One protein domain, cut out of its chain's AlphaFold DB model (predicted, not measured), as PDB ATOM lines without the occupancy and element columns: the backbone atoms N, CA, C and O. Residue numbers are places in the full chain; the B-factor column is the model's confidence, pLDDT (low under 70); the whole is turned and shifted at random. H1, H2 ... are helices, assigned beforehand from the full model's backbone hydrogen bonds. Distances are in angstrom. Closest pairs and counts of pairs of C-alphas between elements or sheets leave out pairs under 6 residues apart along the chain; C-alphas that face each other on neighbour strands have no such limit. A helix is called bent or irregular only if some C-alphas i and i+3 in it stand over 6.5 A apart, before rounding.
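This is residues 25 to 158 of the 167 residues of an uncharacterized protein of Sorangium cellulosum (UniProt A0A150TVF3). Four longer helices surround a common core: H3, H4 and H5 fold back on one another in turn, and H1 crosses H3 and H5 slantwise, closing the fourth side. The short H6 and H7 lie on the side of H1 away from H4, reached by a long loop from H5, and the short H2 makes a corner with the end of H1. The printed part has 134 residues with seven named helices, H1 to H7 in chain order, and no named strand; its class is all helix. It is compact, with a radius of gyration of the C-alphas of 14.2 A, and rounded, spanning 37 by 32 by 28 A.

Find C-alpha 25 at (34.557, 2.539, -36.616); from there H1, residues 25 to 39, runs 20.9 A to C-alpha 39 at (15.224, -4.556, -33.128). H2 follows at residues 41 to 44. Look next for H3, residues 53 to 68, 22.4 A long, and H4, residues 83 to 99, 25.9 A long. H4 is irregular, but only just: C-alphas 84 and 87 are 6.7 A apart. H5, residues 107 to 119, measures 18.4 A. H6 is residues 142 to 145, and H7, residues 153 to 156, ends at C-alpha 156 at (23.471, 19.658, -33.332).

Begin with H1, the hub, which touches H2, H3 and H5. Its residues 27 to 31 touch H3 at a steep tilt of 63 degrees, opposite ways; the closest C-alphas, of Val 31 and Leu 59, are 5.9 A apart. H1 touches H5 at a steep tilt of 45 degrees, opposite ways, closest at the C-alphas of Ala 39 and Val 110, 4.7 A. H1 and H2 only just touch, only at the corner, with 3 pairs of C-alphas within 8 A; the closest are Ala 37 and Tyr 44, 5.5 A. H3 and H4 form a helical hairpin at a shallow tilt of 18 degrees, closest at the C-alphas of Ala 67 and Leu 87, 5.4 A. H4 and H5 form another at 25 degrees, closest at Tyr 83 and His 119, 5.5 A between C-alphas. H1 and H4 are apart, as are H3 and H5. H6 and H7 touch only at the corner, with the C-alphas of Asp 144 and Pro 153 at 4.9 A. H6 is close to H1 but not clearly touching, the C-alphas of Ala 37 and Tyr 142 being 7.9 A apart. In H1, H3 and H5 every O i to N i+4 pair is within hydrogen-bond range, in H4 11 of 13; H2, H6 and H7 are too short for such a pair.

The two C-alphas farthest apart are those of Pro 80 and Lys 157, 40.2 A. The printed part has no cut. Long links are residues 69 to 82, between H3 and H4, and residues 120 to 141, between H5 and H6. The mean pLDDT of the printed part is 91.8; look at residues 137 to 138 for the model's low confidence, under 70.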
ATOM      1  N   THR A  25      34.991   2.964 -37.965       74.00
ATOM      2  CA  THR A  25      34.557   2.539 -36.616       74.00
ATOM      3  C   THR A  25      33.346   3.320 -36.105       74.00
ATOM      4  O   THR A  25      32.416   2.727 -35.562       74.00
ATOM      5  N   THR A  26      33.336   4.642 -36.283       81.75
ATOM      6  CA  THR A  26      32.219   5.493 -35.849       81.75
ATOM      7  C   THR A  26      30.946   5.176 -36.628       81.75
ATOM      8  O   THR A  26      29.876   5.088 -36.030       81.75
ATOM      9  N   ASP A  27      31.050   4.932 -37.931       84.81
ATOM     10  CA  ASP A  27      29.890   4.602 -38.756       84.81
ATOM     11  C   ASP A  27      29.325   3.223 -38.410       84.81
ATOM     12  O   ASP A  27      28.115   3.089 -38.255       84.81
ATOM     13  N   VAL A  28      30.170   2.220 -38.152       87.06
ATOM     14  CA  VAL A  28      29.722   0.891 -37.689       87.06
ATOM     15  C   VAL A  28      29.046   0.958 -36.314       87.06
ATOM     16  O   VAL A  28      28.035   0.286 -36.082       87.06
ATOM     17  N   ILE A  29      29.548   1.797 -35.402       89.25
ATOM     18  CA  ILE A  29      28.875   2.062 -34.120       89.25
ATOM     19  C   ILE A  29      27.491   2.680 -34.365       89.25
ATOM     20  O   ILE A  29      26.507   2.239 -33.773       89.25
ATOM     21  N   ASN A  30      27.387   3.646 -35.280       91.12
ATOM     22  CA  ASN A  30      26.104   4.249 -35.641       91.12
ATOM     23  C   ASN A  30      25.143   3.251 -36.297       91.12
ATOM     24  O   ASN A  30      23.953   3.272 -35.982       91.12
ATOM     25  N   VAL A  31      25.635   2.337 -37.139       93.75
ATOM     26  CA  VAL A  31      24.817   1.230 -37.658       93.75
ATOM     27  C   VAL A  31      24.285   0.388 -36.505       93.75
ATOM     28  O   VAL A  31      23.104   0.064 -36.485       93.75
ATOM     29  N   THR A  32      25.123   0.075 -35.516       92.88
ATOM     30  CA  THR A  32      24.706  -0.714 -34.349       92.88
ATOM     31  C   THR A  32      23.568  -0.028 -33.590       92.88
ATOM     32  O   THR A  32      22.602  -0.695 -33.225       92.88
ATOM     33  N   TYR A  33      23.614   1.296 -33.407       93.62
ATOM     34  CA  TYR A  33      22.497   2.033 -32.805       93.62
ATOM     35  C   TYR A  33      21.218   1.974 -33.654       93.62
ATOM     36  O   TYR A  33      20.124   1.774 -33.125       93.62
ATOM     37  N   TRP A  34      21.332   2.068 -34.979       96.44
ATOM     38  CA  TRP A  34      20.178   1.884 -35.861       96.44
ATOM     39  C   TRP A  34      19.591   0.471 -35.783       96.44
ATOM     40  O   TRP A  34      18.375   0.325 -35.672       96.44
ATOM     41  N   LEU A  35      20.429  -0.569 -35.753       96.69
ATOM     42  CA  LEU A  35      19.974  -1.950 -35.557       96.69
ATOM     43  C   LEU A  35      19.218  -2.102 -34.234       96.69
ATOM     44  O   LEU A  35      18.182  -2.759 -34.198       96.69
ATOM     45  N   TRP A  36      19.693  -1.469 -33.161       95.25
ATOM     46  CA  TRP A  36      19.019  -1.467 -31.859       95.25
ATOM     47  C   TRP A  36      17.631  -0.816 -31.908       95.25
ATOM     48  O   TRP A  36      16.687  -1.362 -31.327       95.25
ATOM     49  N   ALA A  37      17.488   0.302 -32.627       95.25
ATOM     50  CA  ALA A  37      16.185   0.916 -32.877       95.25
ATOM     51  C   ALA A  37      15.255  -0.044 -33.633       95.25
ATOM     52  O   ALA A  37      14.132  -0.276 -33.190       95.25
ATOM     53  N   PHE A  38      15.723  -0.650 -34.728       96.31
ATOM     54  CA  PHE A  38      14.911  -1.566 -35.540       96.31
ATOM     55  C   PHE A  38      14.558  -2.872 -34.815       96.31
ATOM     56  O   PHE A  38      13.461  -3.397 -34.983       96.31
ATOM     57  N   ALA A  39      15.449  -3.376 -33.961       97.12
ATOM     58  CA  ALA A  39      15.224  -4.556 -33.128       97.12
ATOM     59  C   ALA A  39      14.167  -4.335 -32.028       97.12
ATOM     60  O   ALA A  39      13.645  -5.309 -31.469       97.12
ATOM     61  N   SER A  40      13.849  -3.071 -31.728       95.31
ATOM     62  CA  SER A  40      13.007  -2.644 -30.609       95.31
ATOM     63  C   SER A  40      11.760  -1.899 -31.108       95.31
ATOM     64  O   SER A  40      11.750  -0.665 -31.131       95.31
ATOM     65  N   PRO A  41      10.665  -2.600 -31.461       92.44
ATOM     66  CA  PRO A  41       9.476  -1.974 -32.047       92.44
ATOM     67  C   PRO A  41       8.896  -0.818 -31.224       92.44
ATOM     68  O   PRO A  41       8.446   0.171 -31.794       92.44
ATOM     69  N   ARG A  42       8.940  -0.904 -29.885       92.19
ATOM     70  CA  ARG A  42       8.481   0.168 -28.978       92.19
ATOM     71  C   ARG A  42       9.355   1.418 -29.011       92.19
ATOM     72  O   ARG A  42       8.845   2.509 -28.787       92.19
ATOM     73  N   VAL A  43      10.659   1.263 -29.232       92.88
ATOM     74  CA  VAL A  43      11.579   2.398 -29.380       92.88
ATOM     75  C   VAL A  43      11.303   3.070 -30.715       92.88
ATOM     76  O   VAL A  43      11.041   4.267 -30.757       92.88
ATOM     77  N   TYR A  44      11.273   2.283 -31.791       93.19
ATOM     78  CA  TYR A  44      11.046   2.802 -33.132       93.19
ATOM     79  C   TYR A  44       9.666   3.462 -33.297       93.19
ATOM     80  O   TYR A  44       9.561   4.520 -33.908       93.19
ATOM     81  N   SER A  45       8.605   2.908 -32.699       91.75
ATOM     82  CA  SER A  45       7.254   3.489 -32.778       91.75
ATOM     83  C   SER A  45       7.106   4.839 -32.069       91.75
ATOM     84  O   SER A  45       6.137   5.554 -32.318       91.75
ATOM     85  N   ARG A  46       8.057   5.203 -31.199       91.50
ATOM     86  CA  ARG A  46       8.109   6.513 -30.533       91.50
ATOM     87  C   ARG A  46       8.844   7.573 -31.356       91.50
ATOM     88  O   ARG A  46       8.884   8.726 -30.923       91.50
ATOM     89  N   PHE A  47       9.430   7.212 -32.498       92.94
ATOM     90  CA  PHE A  47      10.162   8.168 -33.322       92.94
ATOM     91  C   PHE A  47       9.210   9.211 -33.893       92.94
ATOM     92  O   PHE A  47       8.124   8.906 -34.387       92.94
ATOM     93  N   SER A  48       9.635  10.466 -33.820       93.19
ATOM     94  CA  SER A  48       8.894  11.601 -34.364       93.19
ATOM     95  C   SER A  48       8.986  11.693 -35.886       93.19
ATOM     96  O   SER A  48       8.167  12.366 -36.517       93.19
ATOM     97  N   ARG A  49       9.968  11.015 -36.486       92.75
ATOM     98  CA  ARG A  49      10.189  10.967 -37.930       92.75
ATOM     99  C   ARG A  49      10.703   9.604 -38.383       92.75
ATOM    100  O   ARG A  49      11.274   8.834 -37.619       92.75
ATOM    101  N   VAL A  50      10.532   9.332 -39.672       92.00
ATOM    102  CA  VAL A  50      10.980   8.086 -40.299       92.00
ATOM    103  C   VAL A  50      12.349   8.303 -40.960       92.00
ATOM    104  O   VAL A  50      12.522   9.317 -41.645       92.00
ATOM    105  N   PRO A  51      13.334   7.398 -40.791       92.44
ATOM    106  CA  PRO A  51      14.617   7.518 -41.479       92.44
ATOM    107  C   PRO A  51      14.451   7.476 -43.002       92.44
ATOM    108  O   PRO A  51      13.746   6.601 -43.513       92.44
ATOM    109  N   PRO A  52      15.116   8.371 -43.759       92.81
ATOM    110  CA  PRO A  52      15.132   8.280 -45.214       92.81
ATOM    111  C   PRO A  52      15.707   6.937 -45.669       92.81
ATOM    112  O   PRO A  52      16.748   6.508 -45.170       92.81
ATOM    113  N   ARG A  53      15.060   6.283 -46.639       93.56
ATOM    114  CA  ARG A  53      15.477   4.955 -47.123       93.56
ATOM    115  C   ARG A  53      16.940   4.940 -47.574       93.56
ATOM    116  O   ARG A  53      17.703   4.101 -47.109       93.56
ATOM    117  N   ASP A  54      17.346   5.908 -48.395       93.25
ATOM    118  CA  ASP A  54      18.719   6.019 -48.913       93.25
ATOM    119  C   ASP A  54      19.769   6.153 -47.804       93.25
ATOM    120  O   ASP A  54      20.914   5.730 -47.959       93.25
ATOM    121  N   HIS A  55      19.385   6.735 -46.665       93.56
ATOM    122  CA  HIS A  55      20.257   6.838 -45.500       93.56
ATOM    123  C   HIS A  55      20.476   5.477 -44.845       93.56
ATOM    124  O   HIS A  55      21.617   5.088 -44.613       93.56
ATOM    125  N   VAL A  56      19.395   4.729 -44.612       94.94
ATOM    126  CA  VAL A  56      19.474   3.371 -44.054       94.94
ATOM    127  C   VAL A  56      20.254   2.446 -44.989       94.94
ATOM    128  O   VAL A  56      21.116   1.706 -44.526       94.94
ATOM    129  N   LEU A  57      20.016   2.526 -46.301       95.75
ATOM    130  CA  LEU A  57      20.741   1.723 -47.288       95.75
ATOM    131  C   LEU A  57      22.248   2.013 -47.272       95.75
ATOM    132  O   LEU A  57      23.032   1.070 -47.209       95.75
ATOM    133  N   ARG A  58      22.662   3.288 -47.217       94.75
ATOM    134  CA  ARG A  58      24.087   3.641 -47.067       94.75
ATOM    135  C   ARG A  58      24.709   3.069 -45.795       94.75
ATOM    136  O   ARG A  58      25.827   2.568 -45.837       94.75
ATOM    137  N   LEU A  59      24.004   3.145 -44.668       93.88
ATOM    138  CA  LEU A  59      24.476   2.585 -43.399       93.88
ATOM    139  C   LEU A  59      24.656   1.062 -43.489       93.88
ATOM    140  O   LEU A  59      25.656   0.521 -43.016       93.88
ATOM    141  N   LEU A  60      23.728   0.368 -44.147       96.38
ATOM    142  CA  LEU A  60      23.834  -1.071 -44.376       96.38
ATOM    143  C   LEU A  60      24.979  -1.423 -45.331       96.38
ATOM    144  O   LEU A  60      25.682  -2.395 -45.070       96.38
ATOM    145  N   ASP A  61      25.234  -0.623 -46.369       96.12
ATOM    146  CA  ASP A  61      26.384  -0.812 -47.269       96.12
ATOM    147  C   ASP A  61      27.724  -0.705 -46.516       96.12
ATOM    148  O   ASP A  61      28.628  -1.525 -46.716       96.12
ATOM    149  N   ILE A  62      27.838   0.249 -45.583       93.00
ATOM    150  CA  ILE A  62      29.006   0.375 -44.696       93.00
ATOM    151  C   ILE A  62      29.166  -0.886 -43.839       93.00
ATOM    152  O   ILE A  62      30.257  -1.463 -43.770       93.00
ATOM    153  N   TYR A  63      28.080  -1.349 -43.218       94.50
ATOM    154  CA  TYR A  63      28.109  -2.537 -42.369       94.50
ATOM    155  C   TYR A  63      28.426  -3.818 -43.143       94.50
ATOM    156  O   TYR A  63      29.177  -4.655 -42.647       94.50
ATOM    157  N   ILE A  64      27.925  -3.964 -44.371       95.75
ATOM    158  CA  ILE A  64      28.261  -5.079 -45.264       95.75
ATOM    159  C   ILE A  64      29.768  -5.098 -45.531       95.75
ATOM    160  O   ILE A  64      30.398  -6.136 -45.327       95.75
ATOM    161  N   SER A  65      30.371  -3.957 -45.887       93.38
ATOM    162  CA  SER A  65      31.826  -3.875 -46.095       93.38
ATOM    163  C   SER A  65      32.613  -4.214 -44.822       93.38
ATOM    164  O   SER A  65      33.655  -4.873 -44.877       93.38
ATOM    165  N   TYR A  66      32.121  -3.790 -43.658       91.44
ATOM    166  CA  TYR A  66      32.703  -4.132 -42.360       91.44
ATOM    167  C   TYR A  66      32.618  -5.639 -42.057       91.44
ATOM    168  O   TYR A  66      33.616  -6.245 -41.649       91.44
ATOM    169  N   ALA A  67      31.456  -6.252 -42.286       93.38
ATOM    170  CA  ALA A  67      31.220  -7.674 -42.059       93.38
ATOM    171  C   ALA A  67      32.052  -8.547 -43.010       93.38
ATOM    172  O   ALA A  67      32.640  -9.534 -42.566       93.38
ATOM    173  N   GLU A  68      32.167  -8.153 -44.281       93.44
ATOM    174  CA  GLU A  68      32.983  -8.823 -45.302       93.44
ATOM    175  C   GLU A  68      34.470  -8.859 -44.920       93.44
ATOM    176  O   GLU A  68      35.128  -9.891 -45.042       93.44
ATOM    177  N   LYS A  69      34.991  -7.764 -44.355       90.44
ATOM    178  CA  LYS A  69      36.373  -7.679 -43.845       90.44
ATOM    179  C   LYS A  69      36.590  -8.446 -42.534       90.44
ATOM    180  O   LYS A  69      37.710  -8.479 -42.027       90.44
ATOM    181  N   GLY A  70      35.538  -9.022 -41.949       87.38
ATOM    182  CA  GLY A  70      35.602  -9.697 -40.653       87.38
ATOM    183  C   GLY A  70      35.854  -8.745 -39.480       87.38
ATOM    184  O   GLY A  70      36.382  -9.178 -38.451       87.38
ATOM    185  N   GLY A  71      35.493  -7.465 -39.617       85.00
ATOM    186  CA  GLY A  71      35.765  -6.433 -38.620       85.00
ATOM    187  C   GLY A  71      35.123  -6.719 -37.258       85.00
ATOM    188  O   GLY A  71      34.119  -7.433 -37.157       85.00
ATOM    189  N   ARG A  72      35.738  -6.175 -36.197       87.12
ATOM    190  CA  ARG A  72      35.275  -6.259 -34.802       87.12
ATOM    191  C   ARG A  72      35.573  -4.939 -34.096       87.12
ATOM    192  O   ARG A  72      36.729  -4.670 -33.778       87.12
ATOM    193  N   VAL A  73      34.552  -4.109 -33.894       80.31
ATOM    194  CA  VAL A  73      34.714  -2.788 -33.250       80.31
ATOM    195  C   VAL A  73      34.723  -2.853 -31.721       80.31
ATOM    196  O   VAL A  73      35.268  -1.961 -31.078       80.31
ATOM    197  N   ALA A  74      34.151  -3.907 -31.134       81.12
ATOM    198  CA  ALA A  74      34.057  -4.087 -29.691       81.12
ATOM    199  C   ALA A  74      34.300  -5.547 -29.285       81.12
ATOM    200  O   ALA A  74      34.119  -6.475 -30.076       81.12
ATOM    201  N   ALA A  75      34.709  -5.747 -28.030       87.81
ATOM    202  CA  ALA A  75      34.747  -7.075 -27.436       87.81
ATOM    203  C   ALA A  75      33.309  -7.580 -27.204       87.81
ATOM    204  O   ALA A  75      32.482  -6.823 -26.686       87.81
ATOM    205  N   PRO A  76      32.999  -8.840 -27.548       93.56
ATOM    206  CA  PRO A  76      31.656  -9.374 -27.383       93.56
ATOM    207  C   PRO A  76      31.328  -9.620 -25.906       93.56
ATOM    208  O   PRO A  76      32.195  -9.930 -25.089       93.56
ATOM    209  N   GLN A  77      30.045  -9.546 -25.573       95.25
ATOM    210  CA  GLN A  77      29.503  -9.768 -24.231       95.25
ATOM    211  C   GLN A  77      29.325 -11.260 -23.887       95.25
ATOM    212  O   GLN A  77      28.967 -11.594 -22.751       95.25
ATOM    213  N   PHE A  78      29.514 -12.160 -24.855       95.25
ATOM    214  CA  PHE A  78      29.425 -13.611 -24.689       95.25
ATOM    215  C   PHE A  78      30.262 -14.363 -25.737       95.25
ATOM    216  O   PHE A  78      30.782 -13.767 -26.677       95.25
ATOM    217  N   GLN A  79      30.412 -15.676 -25.543       93.69
ATOM    218  CA  GLN A  79      31.075 -16.607 -26.458       93.69
ATOM    219  C   GLN A  79      30.328 -17.957 -26.465       93.69
ATOM    220  O   GLN A  79      29.801 -18.336 -25.416       93.69
ATOM    221  N   PRO A  80      30.326 -18.705 -27.586       93.25
ATOM    222  CA  PRO A  80      30.882 -18.326 -28.892       93.25
ATOM    223  C   PRO A  80      30.030 -17.265 -29.616       93.25
ATOM    224  O   PRO A  80      28.832 -17.158 -29.370       93.25
ATOM    225  N   VAL A  81      30.648 -16.494 -30.520       95.19
ATOM    226  CA  VAL A  81      29.947 -15.568 -31.434       95.19
ATOM    227  C   VAL A  81      30.107 -16.034 -32.880       95.19
ATOM    228  O   VAL A  81      31.227 -16.219 -33.358       95.19
ATOM    229  N   HIS A  82      28.984 -16.182 -33.581       94.81
ATOM    230  CA  HIS A  82      28.905 -16.655 -34.968       94.81
ATOM    231  C   HIS A  82      29.036 -15.510 -35.987       94.81
ATOM    232  O   HIS A  82      28.084 -15.156 -36.687       94.81
ATOM    233  N   TYR A  83      30.218 -14.892 -36.058       94.00
ATOM    234  CA  TYR A  83      30.471 -13.724 -36.915       94.00
ATOM    235  C   TYR A  83      30.243 -13.975 -38.413       94.00
ATOM    236  O   TYR A  83      29.961 -13.028 -39.150       94.00
ATOM    237  N   GLU A  84      30.353 -15.225 -38.866       95.12
ATOM    238  CA  GLU A  84      30.105 -15.653 -40.246       95.12
ATOM    239  C   GLU A  84      28.655 -15.426 -40.695       95.12
ATOM    240  O   GLU A  84      28.378 -15.356 -41.892       95.12
ATOM    241  N   ARG A  85      27.719 -15.277 -39.749       96.88
ATOM    242  CA  ARG A  85      26.300 -15.033 -40.033       96.88
ATOM    243  C   ARG A  85      25.988 -13.574 -40.354       96.88
ATOM    244  O   ARG A  85      24.953 -13.306 -40.957       96.88
ATOM    245  N   ARG A  86      26.876 -12.634 -40.009       96.50
ATOM    246  CA  ARG A  86      26.628 -11.192 -40.162       96.50
ATOM    247  C   ARG A  86      26.420 -10.769 -41.609       96.50
ATOM    248  O   ARG A  86      25.450 -10.087 -41.907       96.50
ATOM    249  N   LEU A  87      27.309 -11.193 -42.506       97.25
ATOM    250  CA  LEU A  87      27.268 -10.787 -43.911       97.25
ATOM    251  C   LEU A  87      25.954 -11.187 -44.616       97.25
ATOM    252  O   LEU A  87      25.284 -10.290 -45.129       97.25
ATOM    253  N   PRO A  88      25.520 -12.467 -44.619       98.12
ATOM    254  CA  PRO A  88      24.267 -12.836 -45.279       98.12
ATOM    255  C   PRO A  88      23.040 -12.162 -44.648       98.12
ATOM    256  O   PRO A  88      22.120 -11.777 -45.369       98.12
ATOM    257  N   LEU A  89      23.029 -11.961 -43.326       98.44
ATOM    258  CA  LEU A  89      21.952 -11.237 -42.645       98.44
ATOM    259  C   LEU A  89      21.919  -9.754 -43.034       98.44
ATOM    260  O   LEU A  89      20.844  -9.222 -43.291       98.44
ATOM    261  N   ALA A  90      23.073  -9.094 -43.126       98.00
ATOM    262  CA  ALA A  90      23.166  -7.694 -43.526       98.00
ATOM    263  C   ALA A  90      22.718  -7.471 -44.973       98.00
ATOM    264  O   ALA A  90      21.975  -6.529 -45.247       98.00
ATOM    265  N   MET A  91      23.116  -8.363 -45.886       98.31
ATOM    266  CA  MET A  91      22.646  -8.342 -47.273       98.31
ATOM    267  C   MET A  91      21.126  -8.501 -47.339       98.31
ATOM    268  O   MET A  91      20.454  -7.710 -47.998       98.31
ATOM    269  N   ARG A  92      20.566  -9.456 -46.584       98.31
ATOM    270  CA  ARG A  92      19.114  -9.651 -46.519       98.31
ATOM    271  C   ARG A  92      18.392  -8.438 -45.930       98.31
ATOM    272  O   ARG A  92      17.365  -8.021 -46.456       98.31
ATOM    273  N   LEU A  93      18.933  -7.846 -44.866       98.19
ATOM    274  CA  LEU A  93      18.373  -6.641 -44.257       98.19
ATOM    275  C   LEU A  93      18.332  -5.483 -45.258       98.19
ATOM    276  O   LEU A  93      17.325  -4.785 -45.361       98.19
ATOM    277  N   ARG A  94      19.406  -5.312 -46.034       98.12
ATOM    278  CA  ARG A  94      19.491  -4.302 -47.090       98.12
ATOM    279  C   ARG A  94      18.412  -4.494 -48.157       98.12
ATOM    280  O   ARG A  94      17.733  -3.527 -48.488       98.12
ATOM    281  N   GLU A  95      18.219  -5.717 -48.653       97.81
ATOM    282  CA  GLU A  95      17.148  -6.037 -49.615       97.81
ATOM    283  C   GLU A  95      15.756  -5.689 -49.071       97.81
ATOM    284  O   GLU A  95      14.918  -5.140 -49.789       97.81
ATOM    285  N   LEU A  96      15.502  -5.977 -47.790       97.00
ATOM    286  CA  LEU A  96      14.228  -5.649 -47.151       97.00
ATOM    287  C   LEU A  96      14.011  -4.139 -47.071       97.00
ATOM    288  O   LEU A  96      12.921  -3.667 -47.385       97.00
ATOM    289  N   PHE A  97      15.038  -3.373 -46.701       96.38
ATOM    290  CA  PHE A  97      14.949  -1.911 -46.662       96.38
ATOM    291  C   PHE A  97      14.796  -1.276 -48.048       96.38
ATOM    292  O   PHE A  97      14.168  -0.224 -48.166       96.38
ATOM    293  N   GLU A  98      15.306  -1.913 -49.101       95.88
ATOM    294  CA  GLU A  98      15.108  -1.463 -50.483       95.88
ATOM    295  C   GLU A  98      13.626  -1.519 -50.892       95.88
ATOM    296  O   GLU A  98      13.119  -0.598 -51.541       95.88
ATOM    297  N   GLN A  99      12.912  -2.552 -50.435       93.19
ATOM    298  CA  GLN A  99      11.486  -2.781 -50.704       93.19
ATOM    299  C   GLN A  99      10.558  -2.173 -49.639       93.19
ATOM    300  O   GLN A  99       9.341  -2.098 -49.827       93.19
ATOM    301  N   TRP A 100      11.116  -1.739 -48.510       90.44
ATOM    302  CA  TRP A 100      10.355  -1.306 -47.350       90.44
ATOM    303  C   TRP A 100       9.513  -0.061 -47.630       90.44
ATOM    304  O   TRP A 100      10.018   0.991 -48.032       90.44
ATOM    305  N   THR A 101       8.216  -0.164 -47.346       86.12
ATOM    306  CA  THR A 101       7.281   0.960 -47.388       86.12
ATOM    307  C   THR A 101       6.997   1.433 -45.967       86.12
ATOM    308  O   THR A 101       6.516   0.675 -45.132       86.12
ATOM    309  N   GLN A 102       7.330   2.692 -45.706       83.06
ATOM    310  CA  GLN A 102       7.167   3.364 -44.416       83.06
ATOM    311  C   GLN A 102       5.681   3.478 -44.012       83.06
ATOM    312  O   GLN A 102       4.825   3.502 -44.900       83.06
ATOM    313  N   PRO A 103       5.350   3.632 -42.712       83.69
ATOM    314  CA  PRO A 103       6.257   3.810 -41.569       83.69
ATOM    315  C   PRO A 103       6.541   2.533 -40.765       83.69
ATOM    316  O   PRO A 103       7.510   2.508 -40.011       83.69
ATOM    317  N   GLU A 104       5.722   1.492 -40.905       86.56
ATOM    318  CA  GLU A 104       5.811   0.279 -40.085       86.56
ATOM    319  C   GLU A 104       6.973  -0.610 -40.524       86.56
ATOM    320  O   GLU A 104       7.180  -0.829 -41.716       86.56
ATOM    321  N   LEU A 105       7.741  -1.136 -39.567       90.56
ATOM    322  CA  LEU A 105       8.805  -2.096 -39.855       90.56
ATOM    323  C   LEU A 105       8.203  -3.498 -40.011       90.56
ATOM    324  O   LEU A 105       7.570  -3.986 -39.073       90.56
ATOM    325  N   PRO A 106       8.424  -4.185 -41.146       94.38
ATOM    326  CA  PRO A 106       8.108  -5.599 -41.273       94.38
ATOM    327  C   PRO A 106       8.804  -6.422 -40.185       94.38
ATOM    328  O   PRO A 106       9.964  -6.166 -39.856       94.38
ATOM    329  N   GLN A 107       8.132  -7.461 -39.685       95.62
ATOM    330  CA  GLN A 107       8.686  -8.341 -38.648       95.62
ATOM    331  C   GLN A 107      10.047  -8.936 -39.051       95.62
ATOM    332  O   GLN A 107      10.943  -9.040 -38.222       95.62
ATOM    333  N   GLU A 108      10.246  -9.236 -40.337       97.00
ATOM    334  CA  GLU A 108      11.522  -9.758 -40.842       97.00
ATOM    335  C   GLU A 108      12.689  -8.769 -40.638       97.00
ATOM    336  O   GLU A 108      13.793  -9.184 -40.293       97.00
ATOM    337  N   ILE A 109      12.449  -7.452 -40.761       97.31
ATOM    338  CA  ILE A 109      13.459  -6.420 -40.465       97.31
ATOM    339  C   ILE A 109      13.813  -6.432 -38.975       97.31
ATOM    340  O   ILE A 109      14.992  -6.348 -38.618       97.31
ATOM    341  N   VAL A 110      12.806  -6.558 -38.108       97.75
ATOM    342  CA  VAL A 110      12.989  -6.620 -36.652       97.75
ATOM    343  C   VAL A 110      13.829  -7.842 -36.276       97.75
ATOM    344  O   VAL A 110      14.828  -7.712 -35.564       97.75
ATOM    345  N   ASP A 111      13.474  -9.017 -36.792       98.38
ATOM    346  CA  ASP A 111      14.131 -10.281 -36.454       98.38
ATOM    347  C   ASP A 111      15.582 -10.325 -36.947       98.38
ATOM    348  O   ASP A 111      16.482 -10.713 -36.199       98.38
ATOM    349  N   ILE A 112      15.841  -9.854 -38.170       98.44
ATOM    350  CA  ILE A 112      17.207  -9.779 -38.700       98.44
ATOM    351  C   ILE A 112      18.041  -8.756 -37.928       98.44
ATOM    352  O   ILE A 112      19.212  -9.018 -37.649       98.44
ATOM    353  N   SER A 113      17.457  -7.627 -37.521       98.31
ATOM    354  CA  SER A 113      18.167  -6.642 -36.695       98.31
ATOM    355  C   SER A 113      18.580  -7.238 -35.346       98.31
ATOM    356  O   SER A 113      19.725  -7.067 -34.926       98.31
ATOM    357  N   ARG A 114      17.699  -8.015 -34.701       98.38
ATOM    358  CA  ARG A 114      18.008  -8.749 -33.459       98.38
ATOM    359  C   ARG A 114      19.131  -9.765 -33.664       98.38
ATOM    360  O   ARG A 114      20.067  -9.801 -32.868       98.38
ATOM    361  N   ALA A 115      19.065 -10.544 -34.744       98.19
ATOM    362  CA  ALA A 115      20.081 -11.538 -35.075       98.19
ATOM    363  C   ALA A 115      21.448 -10.898 -35.368       98.19
ATOM    364  O   ALA A 115      22.476 -11.405 -34.927       98.19
ATOM    365  N   LEU A 116      21.487  -9.760 -36.069       97.75
ATOM    366  CA  LEU A 116      22.731  -9.021 -36.302       97.75
ATOM    367  C   LEU A 116      23.355  -8.522 -34.995       97.75
ATOM    368  O   LEU A 116      24.557  -8.684 -34.808       97.75
ATOM    369  N   ILE A 117      22.555  -7.984 -34.069       97.06
ATOM    370  CA  ILE A 117      23.031  -7.560 -32.740       97.06
ATOM    371  C   ILE A 117      23.614  -8.749 -31.968       97.06
ATOM    372  O   ILE A 117      24.710  -8.653 -31.409       97.06
ATOM    373  N   GLU A 118      22.926  -9.890 -31.979       97.19
ATOM    374  CA  GLU A 118      23.427 -11.122 -31.369       97.19
ATOM    375  C   GLU A 118      24.757 -11.566 -32.004       97.19
ATOM    376  O   GLU A 118      25.703 -11.915 -31.299       97.19
ATOM    377  N   HIS A 119      24.887 -11.484 -33.328       96.69
ATOM    378  CA  HIS A 119      26.111 -11.850 -34.044       96.69
ATOM    379  C   HIS A 119      27.231 -10.795 -33.996       96.69
ATOM    380  O   HIS A 119      28.365 -11.107 -34.365       96.69
ATOM    381  N   GLU A 120      26.971  -9.596 -33.472       94.06
ATOM    382  CA  GLU A 120      28.004  -8.682 -32.949       94.06
ATOM    383  C   GLU A 120      28.444  -9.060 -31.521       94.06
ATOM    384  O   GLU A 120      29.333  -8.435 -30.943       94.06
ATOM    385  N   GLY A 121      27.846 -10.100 -30.933       95.44
ATOM    386  CA  GLY A 121      28.119 -10.543 -29.572       95.44
ATOM    387  C   GLY A 121      27.476  -9.649 -28.515       95.44
ATOM    388  O   GLY A 121      27.982  -9.568 -27.396       95.44
ATOM    389  N   ILE A 122      26.391  -8.952 -28.849       95.12
ATOM    390  CA  ILE A 122      25.667  -8.068 -27.934       95.12
ATOM    391  C   ILE A 122      24.430  -8.806 -27.416       95.12
ATOM    392  O   ILE A 122      23.657  -9.371 -28.188       95.12
ATOM    393  N   LYS A 123      24.232  -8.826 -26.094       94.56
ATOM    394  CA  LYS A 123      23.067  -9.477 -25.488       94.56
ATOM    395  C   LYS A 123      21.808  -8.654 -25.729       94.56
ATOM    396  O   LYS A 123      21.835  -7.425 -25.681       94.56
ATOM    397  N   ALA A 124      20.695  -9.360 -25.895       94.44
ATOM    398  CA  ALA A 124      19.377  -8.753 -25.830       94.44
ATOM    399  C   ALA A 124      19.166  -8.032 -24.480       94.44
ATOM    400  O   ALA A 124      19.779  -8.410 -23.470       94.44
ATOM    401  N   PRO A 125      18.274  -7.028 -24.429       94.06
ATOM    402  CA  PRO A 125      17.855  -6.413 -23.177       94.06
ATOM    403  C   PRO A 125      17.385  -7.454 -22.164       94.06
ATOM    404  O   PRO A 125      16.699  -8.409 -22.525       94.06
ATOM    405  N   ALA A 126      17.674  -7.239 -20.879       92.81
ATOM    406  CA  ALA A 126      17.225  -8.145 -19.817       92.81
ATOM    407  C   ALA A 126      15.690  -8.256 -19.733       92.81
ATOM    408  O   ALA A 126      15.168  -9.297 -19.351       92.81
ATOM    409  N   CYS A 127      14.967  -7.198 -20.117       92.44
ATOM    410  CA  CYS A 127      13.508  -7.199 -20.224       92.44
ATOM    411  C   CYS A 127      12.977  -7.851 -21.516       92.44
ATOM    412  O   CYS A 127      11.769  -8.011 -21.655       92.44
ATOM    413  N   GLY A 128      13.853  -8.243 -22.445       95.19
ATOM    414  CA  GLY A 128      13.491  -8.677 -23.791       95.19
ATOM    415  C   GLY A 128      13.248  -7.506 -24.746       95.19
ATOM    416  O   GLY A 128      12.932  -6.391 -24.335       95.19
ATOM    417  N   TRP A 129      13.394  -7.763 -26.046       95.12
ATOM    418  CA  TRP A 129      13.278  -6.740 -27.090       95.12
ATOM    419  C   TRP A 129      11.899  -6.071 -27.150       95.12
ATOM    420  O   TRP A 129      11.807  -4.867 -27.365       95.12
ATOM    421  N   ASP A 130      10.824  -6.831 -26.931       94.12
ATOM    422  CA  ASP A 130       9.453  -6.316 -27.060       94.12
ATOM    423  C   ASP A 130       9.011  -5.459 -25.867       94.12
ATOM    424  O   ASP A 130       8.086  -4.657 -25.993       94.12
ATOM    425  N   ALA A 131       9.665  -5.616 -24.712       92.62
ATOM    426  CA  ALA A 131       9.441  -4.798 -23.521       92.62
ATOM    427  C   ALA A 131      10.528  -3.733 -23.327       92.62
ATOM    428  O   ALA A 131      10.467  -2.967 -22.365       92.62
ATOM    429  N   TYR A 132      11.524  -3.687 -24.215       92.44
ATOM    430  CA  TYR A 132      12.551  -2.664 -24.185       92.44
ATOM    431  C   TYR A 132      11.942  -1.309 -24.531       92.44
ATOM    432  O   TYR A 132      11.239  -1.152 -25.531       92.44
ATOM    433  N   GLU A 133      12.204  -0.333 -23.675       87.88
ATOM    434  CA  GLU A 133      11.766   1.043 -23.857       87.88
ATOM    435  C   GLU A 133      12.974   1.943 -24.069       87.88
ATOM    436  O   GLU A 133      14.088   1.587 -23.686       87.88
ATOM    437  N   ASP A 134      12.732   3.104 -24.683       80.12
ATOM    438  CA  ASP A 134      13.756   4.122 -24.906       80.12
ATOM    439  C   ASP A 134      14.449   4.434 -23.569       80.12
ATOM    440  O   ASP A 134      13.786   4.925 -22.644       80.12
ATOM    441  N   PRO A 135      15.746   4.108 -23.419       70.44
ATOM    442  CA  PRO A 135      16.487   4.439 -22.220       70.44
ATOM    443  C   PRO A 135      16.821   5.927 -22.287       70.44
ATOM    444  O   PRO A 135      17.969   6.276 -22.559       70.44
ATOM    445  N   GLU A 136      15.834   6.800 -22.066       74.69
ATOM    446  CA  GLU A 136      16.032   8.249 -22.079       74.69
ATOM    447  C   GLU A 136      17.160   8.609 -21.102       74.69
ATOM    448  O   GLU A 136      16.994   8.682 -19.879       74.69
ATOM    449  N   ALA A 137      18.362   8.796 -21.638       66.06
ATOM    450  CA  ALA A 137      19.557   8.969 -20.841       66.06
ATOM    451  C   ALA A 137      19.750  10.465 -20.639       66.06
ATOM    452  O   ALA A 137      20.170  11.183 -21.545       66.06
ATOM    453  N   ARG A 138      19.441  10.944 -19.428       69.81
ATOM    454  CA  ARG A 138      19.607  12.359 -19.044       69.81
ATOM    455  C   ARG A 138      18.821  13.317 -19.959       69.81
ATOM    456  O   ARG A 138      19.292  14.410 -20.265       69.81
ATOM    457  N   GLY A 139      17.623  12.898 -20.378       77.50
ATOM    458  CA  GLY A 139      16.701  13.695 -21.194       77.50
ATOM    459  C   GLY A 139      16.985  13.686 -22.699       77.50
ATOM    460  O   GLY A 139      16.318  14.413 -23.431       77.50
ATOM    461  N   ILE A 140      17.951  12.888 -23.165       81.81
ATOM    462  CA  ILE A 140      18.172  12.646 -24.595       81.81
ATOM    463  C   ILE A 140      17.386  11.398 -24.991       81.81
ATOM    464  O   ILE A 140      17.600  10.326 -24.422       81.81
ATOM    465  N   LYS A 141      16.490  11.548 -25.968       89.06
ATOM    466  CA  LYS A 141      15.760  10.427 -26.569       89.06
ATOM    467  C   LYS A 141      16.700   9.565 -27.401       89.06
ATOM    468  O   LYS A 141      17.652  10.082 -27.998       89.06
ATOM    469  N   TYR A 142      16.395   8.281 -27.536       91.25
ATOM    470  CA  TYR A 142      17.157   7.388 -28.405       91.25
ATOM    471  C   TYR A 142      17.231   7.924 -29.838       91.25
ATOM    472  O   TYR A 142      18.309   7.975 -30.424       91.25
ATOM    473  N   GLU A 143      16.105   8.425 -30.362       93.62
ATOM    474  CA  GLU A 143      16.005   9.035 -31.697       93.62
ATOM    475  C   GLU A 143      17.037  10.157 -31.925       93.62
ATOM    476  O   GLU A 143      17.628  10.254 -33.003       93.62
ATOM    477  N   ASP A 144      17.285  10.982 -30.904       91.75
ATOM    478  CA  ASP A 144      18.215  12.115 -30.969       91.75
ATOM    479  C   ASP A 144      19.689  11.686 -30.907       91.75
ATOM    480  O   ASP A 144      20.576  12.463 -31.271       91.75
ATOM    481  N   SER A 145      19.953  10.457 -30.462       89.75
ATOM    482  CA  SER A 145      21.299   9.876 -30.385       89.75
ATOM    483  C   SER A 145      21.718   9.175 -31.682       89.75
ATOM    484  O   SER A 145      22.885   8.826 -31.837       89.75
ATOM    485  N   LEU A 146      20.784   8.966 -32.614       92.81
ATOM    486  CA  LEU A 146      21.057   8.316 -33.892       92.81
ATOM    487  C   LEU A 146      21.754   9.256 -34.878       92.81
ATOM    488  O   LEU A 146      21.506  10.461 -34.900       92.81
ATOM    489  N   LEU A 147      22.595   8.693 -35.746       92.88
ATOM    490  CA  LEU A 147      23.150   9.417 -36.888       92.88
ATOM    491  C   LEU A 147      22.086   9.549 -37.979       92.88
ATOM    492  O   LEU A 147      21.755   8.559 -38.635       92.88
ATOM    493  N   TRP A 148      21.581  10.764 -38.184       93.06
ATOM    494  CA  TRP A 148      20.685  11.141 -39.281       93.06
ATOM    495  C   TRP A 148      21.479  11.760 -40.448       93.06
ATOM    496  O   TRP A 148      22.666  12.049 -40.275       93.06
ATOM    497  N   PRO A 149      20.879  11.973 -41.639       91.44
ATOM    498  CA  PRO A 149      21.584  12.565 -42.783       91.44
ATOM    499  C   PRO A 149      22.234  13.922 -42.493       91.44
ATOM    500  O   PRO A 149      23.304  14.220 -43.014       91.44
ATOM    501  N   GLU A 150      21.601  14.739 -41.656       88.38
ATOM    502  CA  GLU A 150      22.112  16.036 -41.212       88.38
ATOM    503  C   GLU A 150      23.158  15.946 -40.084       88.38
ATOM    504  O   GLU A 150      23.738  16.960 -39.703       88.38
ATOM    505  N   GLY A 151      23.399  14.749 -39.541       88.81
ATOM    506  CA  GLY A 151      24.249  14.500 -38.376       88.81
ATOM    507  C   GLY A 151      23.469  13.946 -37.180       88.81
ATOM    508  O   GLY A 151      22.315  13.544 -37.298       88.81
ATOM    509  N   VAL A 152      24.107  13.899 -36.008       87.56
ATOM    510  CA  VAL A 152      23.468  13.446 -34.758       87.56
ATOM    511  C   VAL A 152      22.697  14.614 -34.120       87.56
ATOM    512  O   VAL A 152      23.337  15.587 -33.707       87.56
ATOM    513  N   PRO A 153      21.358  14.552 -33.978       88.44
ATOM    514  CA  PRO A 153      20.551  15.660 -33.465       88.44
ATOM    515  C   PRO A 153      20.979  16.150 -32.084       88.44
ATOM    516  O   PRO A 153      21.021  17.357 -31.863       88.44
ATOM    517  N   ALA A 154      21.348  15.253 -31.166       84.75
ATOM    518  CA  ALA A 154      21.836  15.636 -29.843       84.75
ATOM    519  C   ALA A 154      23.113  16.495 -29.910       84.75
ATOM    520  O   ALA A 154      23.264  17.429 -29.124       84.75
ATOM    521  N   ILE A 155      24.009  16.227 -30.868       84.38
ATOM    522  CA  ILE A 155      25.209  17.048 -31.100       84.38
ATOM    523  C   ILE A 155      24.801  18.409 -31.671       84.38
ATOM    524  O   ILE A 155      25.218  19.440 -31.152       84.38
ATOM    525  N   LEU A 156      23.936  18.422 -32.688       85.00
ATOM    526  CA  LEU A 156      23.471  19.658 -33.332       85.00
ATOM    527  C   LEU A 156      22.718  20.584 -32.361       85.00
ATOM    528  O   LEU A 156      22.810  21.803 -32.469       85.00
ATOM    529  N   LYS A 157      21.995  20.010 -31.394       85.50
ATOM    530  CA  LYS A 157      21.262  20.728 -30.339       85.50
ATOM    531  C   LYS A 157      22.144  21.115 -29.139       85.50
ATOM    532  O   LYS A 157      21.619  21.670 -28.175       85.50
ATOM    533  N   GLY A 158      23.443  20.793 -29.143       84.56
ATOM    534  CA  GLY A 158      24.351  21.053 -28.015       84.56
ATOM    535  C   GLY A 158      24.015  20.258 -26.746       84.56
ATOM    536  O   GLY A 158      24.344  20.674 -25.638       84.56
TER     537      GLY A 158